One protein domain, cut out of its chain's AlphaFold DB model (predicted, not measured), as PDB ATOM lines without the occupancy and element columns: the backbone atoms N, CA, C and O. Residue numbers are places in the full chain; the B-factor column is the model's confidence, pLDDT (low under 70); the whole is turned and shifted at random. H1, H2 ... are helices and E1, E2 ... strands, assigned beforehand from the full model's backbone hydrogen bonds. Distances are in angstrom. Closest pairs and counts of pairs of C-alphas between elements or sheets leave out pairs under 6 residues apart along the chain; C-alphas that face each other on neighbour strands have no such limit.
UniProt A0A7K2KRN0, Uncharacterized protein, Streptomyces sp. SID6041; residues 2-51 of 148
ATOM      1  N   LYS A   2     -16.858  24.792  23.161       64.31
ATOM      2  CA  LYS A   2     -17.609  25.220  24.369       64.31
ATOM      3  C   LYS A   2     -16.763  25.419  25.647       64.31
ATOM      4  O   LYS A   2     -17.082  26.249  26.476       64.31
ATOM      5  N   TRP A   3     -15.680  24.674  25.819       68.94
ATOM      6  CA  TRP A   3     -14.856  24.731  27.038       68.94
ATOM      7  C   TRP A   3     -13.515  25.444  26.835       68.94
ATOM      8  O   TRP A   3     -12.628  25.320  27.673       68.94
ATOM      9  N   HIS A   4     -13.346  26.127  25.700       75.31
ATOM     10  CA  HIS A   4     -12.117  26.845  25.391       75.31
ATOM     11  C   HIS A   4     -12.072  28.169  26.161       75.31
ATOM     12  O   HIS A   4     -13.049  28.917  26.144       75.31
ATOM     13  N   GLU A   5     -10.938  28.460  26.800       76.06
ATOM     14  CA  GLU A   5     -10.692  29.709  27.523       76.06
ATOM     15  C   GLU A   5      -9.465  30.412  26.909       76.06
ATOM     16  O   GLU A   5      -8.392  29.806  26.873       76.06
ATOM     17  N   PRO A   6      -9.581  31.667  26.434       79.56
ATOM     18  CA  PRO A   6     -10.779  32.510  26.441       79.56
ATOM     19  C   PRO A   6     -11.870  31.998  25.493       79.56
ATOM     20  O   PRO A   6     -11.587  31.240  24.558       79.56
ATOM     21  N   SER A   7     -13.113  32.423  25.732       81.19
ATOM     22  CA  SER A   7     -14.237  32.070  24.866       81.19
ATOM     23  C   SER A   7     -13.972  32.490  23.418       81.19
ATOM     24  O   SER A   7     -13.435  33.563  23.137       81.19
ATOM     25  N   ILE A   8     -14.345  31.618  22.483       84.69
ATOM     26  CA  ILE A   8     -14.166  31.867  21.055       84.69
ATOM     27  C   ILE A   8     -15.393  32.607  20.526       84.69
ATOM     28  O   ILE A   8     -16.515  32.109  20.633       84.69
ATOM     29  N   ASP A   9     -15.175  33.769  19.911       88.06
ATOM     30  CA  ASP A   9     -16.208  34.461  19.142       88.06
ATOM     31  C   ASP A   9     -16.378  33.789  17.772       88.06
ATOM     32  O   ASP A   9     -15.669  34.089  16.811       88.06
ATOM     33  N   MET A  10     -17.328  32.855  17.687       89.38
ATOM     34  CA  MET A  10     -17.634  32.108  16.458       89.38
ATOM     35  C   MET A  10     -18.278  32.974  15.362       89.38
ATOM     36  O   MET A  10     -18.463  32.496  14.245       89.38
ATOM     37  N   LEU A  11     -18.631  34.227  15.669       92.06
ATOM     38  CA  LEU A  11     -19.220  35.187  14.734       92.06
ATOM     39  C   LEU A  11     -18.232  36.302  14.360       92.06
ATOM     40  O   LEU A  11     -18.600  37.257  13.677       92.06
ATOM     41  N   ALA A  12     -16.969  36.198  14.774       91.75
ATOM     42  CA  ALA A  12     -15.943  37.140  14.358       91.75
ATOM     43  C   ALA A  12     -15.752  37.091  12.832       91.75
ATOM     44  O   ALA A  12     -15.532  36.025  12.259       91.75
ATOM     45  N   GLN A  13     -15.783  38.263  12.185       91.94
ATOM     46  CA  GLN A  13     -15.664  38.427  10.723       91.94
ATOM     47  C   GLN A  13     -16.795  37.773   9.911       91.94
ATOM     48  O   GLN A  13     -16.672  37.630   8.696       91.94
ATOM     49  N   ALA A  14     -17.891  37.397  10.571       92.06
ATOM     50  CA  ALA A  14     -19.093  36.938   9.902       92.06
ATOM     51  C   ALA A  14     -19.660  38.044   8.982       92.06
ATOM     52  O   ALA A  14     -19.573  39.232   9.306       92.06
ATOM     53  N   PRO A  15     -20.255  37.688   7.836       92.88
ATOM     54  CA  PRO A  15     -20.930  38.652   6.979       92.88
ATOM     55  C   PRO A  15     -22.234  39.171   7.602       92.88
ATOM     56  O   PRO A  15     -22.893  38.490   8.390       92.88
ATOM     57  N   ASP A  16     -22.642  40.380   7.209       93.25
ATOM     58  CA  ASP A  16     -23.793  41.096   7.788       93.25
ATOM     59  C   ASP A  16     -25.150  40.413   7.544       93.25
ATOM     60  O   ASP A  16     -26.125  40.700   8.238       93.25
ATOM     61  N   TRP A  17     -25.233  39.509   6.564       92.44
ATOM     62  CA  TRP A  17     -26.462  38.781   6.242       92.44
ATOM     63  C   TRP A  17     -26.742  37.607   7.188       92.44
ATOM     64  O   TRP A  17     -27.843  37.050   7.144       92.44
ATOM     65  N   LEU A  18     -25.786  37.212   8.036       91.62
ATOM     66  CA  LEU A  18     -26.016  36.139   8.998       91.62
ATOM     67  C   LEU A  18     -27.049  36.558  10.060       91.62
ATOM     68  O   LEU A  18     -27.098  37.719  10.473       91.62
ATOM     69  N   PRO A  19     -27.881  35.623  10.555       91.75
ATOM     70  CA  PRO A  19     -28.914  35.918  11.544       91.75
ATOM     71  C   PRO A  19     -28.310  36.060  12.952       91.75
ATOM     72  O   PRO A  19     -28.532  35.222  13.827       91.75
ATOM     73  N   TYR A  20     -27.541  37.128  13.179       92.12
ATOM     74  CA  TYR A  20     -26.754  37.355  14.395       92.12
ATOM     75  C   TYR A  20     -27.536  37.184  15.693       92.12
ATOM     76  O   TYR A  20     -27.047  36.531  16.604       92.12
ATOM     77  N   GLU A  21     -28.739  37.752  15.787       92.62
ATOM     78  CA  GLU A  21     -29.550  37.672  17.010       92.62
ATOM     79  C   GLU A  21     -29.878  36.220  17.380       92.62
ATOM     80  O   GLU A  21     -29.766  35.823  18.538       92.62
ATOM     81  N   HIS A  22     -30.209  35.395  16.385       92.25
ATOM     82  CA  HIS A  22     -30.474  33.978  16.606       92.25
ATOM     83  C   HIS A  22     -29.194  33.213  16.965       92.25
ATOM     84  O   HIS A  22     -29.179  32.470  17.945       92.25
ATOM     85  N   LEU A  23     -28.108  33.431  16.215       92.56
ATOM     86  CA  LEU A  23     -26.831  32.748  16.439       92.56
ATOM     87  C   LEU A  23     -26.221  33.095  17.802       92.56
ATOM     88  O   LEU A  23     -25.701  32.213  18.477       92.56
ATOM     89  N   ARG A  24     -26.330  34.352  18.247       90.81
ATOM     90  CA  ARG A  24     -25.919  34.764  19.596       90.81
ATOM     91  C   ARG A  24     -26.736  34.057  20.669       90.81
ATOM     92  O   ARG A  24     -26.148  33.557  21.619       90.81
ATOM     93  N   GLY A  25     -28.050  33.929  20.477       91.00
ATOM     94  CA  GLY A  25     -28.901  33.152  21.380       91.00
ATOM     95  C   GLY A  25     -28.446  31.694  21.518       91.00
ATOM     96  O   GLY A  25     -28.331  31.192  22.633       91.00
ATOM     97  N   LEU A  26     -28.111  31.030  20.404       90.75
ATOM     98  CA  LEU A  26     -27.572  29.661  20.422       90.75
ATOM     99  C   LEU A  26     -26.185  29.586  21.077       90.75
ATOM    100  O   LEU A  26     -25.891  28.634  21.801       90.75
ATOM    101  N   LEU A  27     -25.327  30.582  20.839       87.25
ATOM    102  CA  LEU A  27     -23.993  30.664  21.434       87.25
ATOM    103  C   LEU A  27     -24.072  30.816  22.960       87.25
ATOM    104  O   LEU A  27     -23.423  30.065  23.685       87.25
ATOM    105  N   GLU A  28     -24.912  31.731  23.444       85.81
ATOM    106  CA  GLU A  28     -25.174  31.954  24.872       85.81
ATOM    107  C   GLU A  28     -25.854  30.744  25.533       85.81
ATOM    108  O   GLU A  28     -25.557  30.409  26.683       85.81
ATOM    109  N   GLY A  29     -26.733  30.057  24.795       86.88
ATOM    110  CA  GLY A  29     -27.405  28.823  25.209       86.88
ATOM    111  C   GLY A  29     -26.516  27.577  25.198       86.88
ATOM    112  O   GLY A  29     -26.931  26.530  25.695       86.88
ATOM    113  N   TRP A  30     -25.278  27.681  24.700       82.31
ATOM    114  CA  TRP A  30     -24.351  26.561  24.502       82.31
ATOM    115  C   TRP A  30     -24.823  25.499  23.500       82.31
ATOM    116  O   TRP A  30     -24.431  24.333  23.603       82.31
ATOM    117  N   GLU A  31     -25.651  25.910  22.548       85.62
ATOM    118  CA  GLU A  31     -26.217  25.086  21.478       85.62
ATOM    119  C   GLU A  31     -25.461  25.277  20.152       85.62
ATOM    120  O   GLU A  31     -25.629  24.497  19.219       85.62
ATOM    121  N   LEU A  32     -24.581  26.284  20.074       85.00
ATOM    122  CA  LEU A  32     -23.752  26.554  18.902       85.00
ATOM    123  C   LEU A  32     -22.356  25.934  19.049       85.00
ATOM    124  O   LEU A  32     -21.562  26.343  19.898       85.00
ATOM    125  N   GLY A  33     -22.067  24.926  18.224       80.81
ATOM    126  CA  GLY A  33     -20.797  24.192  18.249       80.81
ATOM    127  C   GLY A  33     -19.741  24.698  17.268       80.81
ATOM    128  O   GLY A  33     -18.561  24.512  17.535       80.81
ATOM    129  N   CYS A  34     -20.156  25.296  16.149       85.56
ATOM    130  CA  CYS A  34     -19.318  25.885  15.101       85.56
ATOM    131  C   CYS A  34     -20.205  26.705  14.141       85.56
ATOM    132  O   CYS A  34     -21.418  26.490  14.092       85.56
ATOM    133  N   VAL A  35     -19.618  27.638  13.383       88.44
ATOM    134  CA  VAL A  35     -20.320  28.395  12.329       88.44
ATOM    135  C   VAL A  35     -19.447  28.460  11.082       88.44
ATOM    136  O   VAL A  35     -18.294  28.883  11.146       88.44
ATOM    137  N   TYR A  36     -20.032  28.077   9.950       87.88
ATOM    138  CA  TYR A  36     -19.440  28.189   8.621       87.88
ATOM    139  C   TYR A  36     -20.406  28.952   7.720       87.88
ATOM    140  O   TYR A  36     -21.619  28.763   7.805       87.88
ATOM    141  N   TRP A  37     -19.875  29.790   6.840       88.50
ATOM    142  CA  TRP A  37     -20.662  30.490   5.831       88.50
ATOM    143  C   TRP A  37     -20.027  30.326   4.457       88.50
ATOM    144  O   TRP A  37     -18.812  30.195   4.337       88.50
ATOM    145  N   TYR A  38     -20.860  30.311   3.420       83.75
ATOM    146  CA  TYR A  38     -20.417  30.276   2.034       83.75
ATOM    147  C   TYR A  38     -20.685  31.633   1.395       83.75
ATOM    148  O   TYR A  38     -21.829  32.080   1.353       83.75
ATOM    149  N   GLU A  39     -19.637  32.285   0.907       82.81
ATOM    150  CA  GLU A  39     -19.715  33.582   0.238       82.81
ATOM    151  C   GLU A  39     -18.654  33.638  -0.867       82.81
ATOM    152  O   GLU A  39     -17.574  33.061  -0.736       82.81
ATOM    153  N   ASP A  40     -18.985  34.266  -1.996       83.38
ATOM    154  CA  ASP A  40     -18.065  34.482  -3.123       83.38
ATOM    155  C   ASP A  40     -17.314  33.230  -3.614       83.38
ATOM    156  O   ASP A  40     -16.165  33.278  -4.056       83.38
ATOM    157  N   GLY A  41     -17.984  32.077  -3.579       76.69
ATOM    158  CA  GLY A  41     -17.431  30.829  -4.095       76.69
ATOM    159  C   GLY A  41     -16.604  30.027  -3.085       76.69
ATOM    160  O   GLY A  41     -16.128  28.944  -3.434       76.69
ATOM    161  N   ALA A  42     -16.447  30.515  -1.853       81.56
ATOM    162  CA  ALA A  42     -15.622  29.894  -0.825       81.56
ATOM    163  C   ALA A  42     -16.374  29.726   0.502       81.56
ATOM    164  O   ALA A  42     -17.212  30.538   0.883       81.56
ATOM    165  N   TRP A  43     -16.038  28.657   1.225       86.06
ATOM    166  CA  TRP A  43     -16.435  28.496   2.621       86.06
ATOM    167  C   TRP A  43     -15.481  29.279   3.525       86.06
ATOM    168  O   TRP A  43     -14.265  29.243   3.333       86.06
ATOM    169  N   ALA A  44     -16.033  29.951   4.525       89.06
ATOM    170  CA  ALA A  44     -15.316  30.726   5.524       89.06
ATOM    171  C   ALA A  44     -15.879  30.461   6.930       89.06
ATOM    172  O   ALA A  44     -16.950  29.874   7.101       89.06
ATOM    173  N   ARG A  45     -15.096  30.852   7.937       91.38
ATOM    174  CA  ARG A  45     -15.374  30.689   9.367       91.38
ATOM    175  C   ARG A  45     -14.628  31.754  10.164       91.38
ATOM    176  O   ARG A  45     -13.665  32.337   9.656       91.38
ATOM    177  N   ALA A  46     -15.017  31.950  11.419       91.44
ATOM    178  CA  ALA A  46     -14.282  32.817  12.333       91.44
ATOM    179  C   ALA A  46     -12.832  32.322  12.532       91.44
ATOM    180  O   ALA A  46     -12.578  31.117  12.466       91.44
ATOM    181  N   PRO A  47     -11.859  33.215  12.781       88.06
ATOM    182  CA  PRO A  47     -10.495  32.806  13.093       88.06
ATOM    183  C   PRO A  47     -10.451  32.081  14.442       88.06
ATOM    184  O   PRO A  47     -10.676  32.677  15.495       88.06
ATOM    185  N   TYR A  48     -10.128  30.793  14.403       86.56
ATOM    186  CA  TYR A  48      -9.958  29.979  15.600       86.56
ATOM    187  C   TYR A  48      -8.529  30.078  16.159       86.56
ATOM    188  O   TYR A  48      -7.581  30.249  15.384       86.56
ATOM    189  N   PRO A  49      -8.347  29.971  17.489       86.88
ATOM    190  CA  PRO A  49      -7.029  29.844  18.102       86.88
ATOM    191  C   PRO A  49      -6.259  28.647  17.532       86.88
ATOM    192  O   PRO A  49      -6.843  27.601  17.257       86.88
ATOM    193  N   GLY A  50      -4.945  28.795  17.350       83.75
ATOM    194  CA  GLY A  50      -4.109  27.743  16.754       83.75
ATOM    195  C   GLY A  50      -3.898  26.513  17.645       83.75
ATOM    196  O   GLY A  50      -3.380  25.509  17.168       83.75
ATOM    197  N   ASP A  51      -4.263  26.601  18.922       84.75
ATOM    198  CA  ASP A  51      -4.244  25.532  19.923       84.75
ATOM    199  C   ASP A  51      -5.617  24.871  20.127       84.75
ATOM    200  O   ASP A  51      -5.761  24.008  20.991       84.75
TER     201      ASP A  51
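AT A GLANCE: This is residues 2 to 51 of the 148 residues of an uncharacterized protein of Streptomyces sp. SID6041 (UniProt A0A7K2KRN0). Little regular structure is here: a small hairpin of two short strands, E1 and E2, and one short helix, H1, apart from E2, are joined by a short link, and the long stretch of residues 2 to 19, without a named element, leads to H1 and passes near the middle, its C-alphas lying 2 to 16 A from the mean of all C-alphas. The 50 printed residues hold H1, E1, E2 in chain order, an antiparallel sheet E1 - E2, class mixed, with 17 residues in named elements. The whole is flat, 32 by 27 by 13 A, and only just compact, close to loose, with a radius of gyration of the C-alphas of 11.3 A.

IN THESE COORDINATES: Find C-alpha 36 at (-19.440, 28.189, 8.621); there E1, residues 36 to 39, begins and runs 10.0 A. E2, residues 42 to 45, runs 10.2 A to C-alpha 45 at (-15.374, 30.689, 9.367). H1, residues 20 to 28, spans 11.9 A from C-alpha 20 at (-26.754, 37.355, 14.395).

HOW THE PARTS SIT: Look at the hairpin E1 and E2, antiparallel at 143 degrees: N 37 and O 44 are within hydrogen-bond range, 2.9 A. H1 and E2 are apart. In H1 every O i to N i+4 pair is within hydrogen-bond range.

THE WHOLE: The C-alphas farthest apart, Glu 5 and Gly 41, are 32.3 A apart. The printed part has no cut and no long link; residues 2 to 3 have pLDDT under 70.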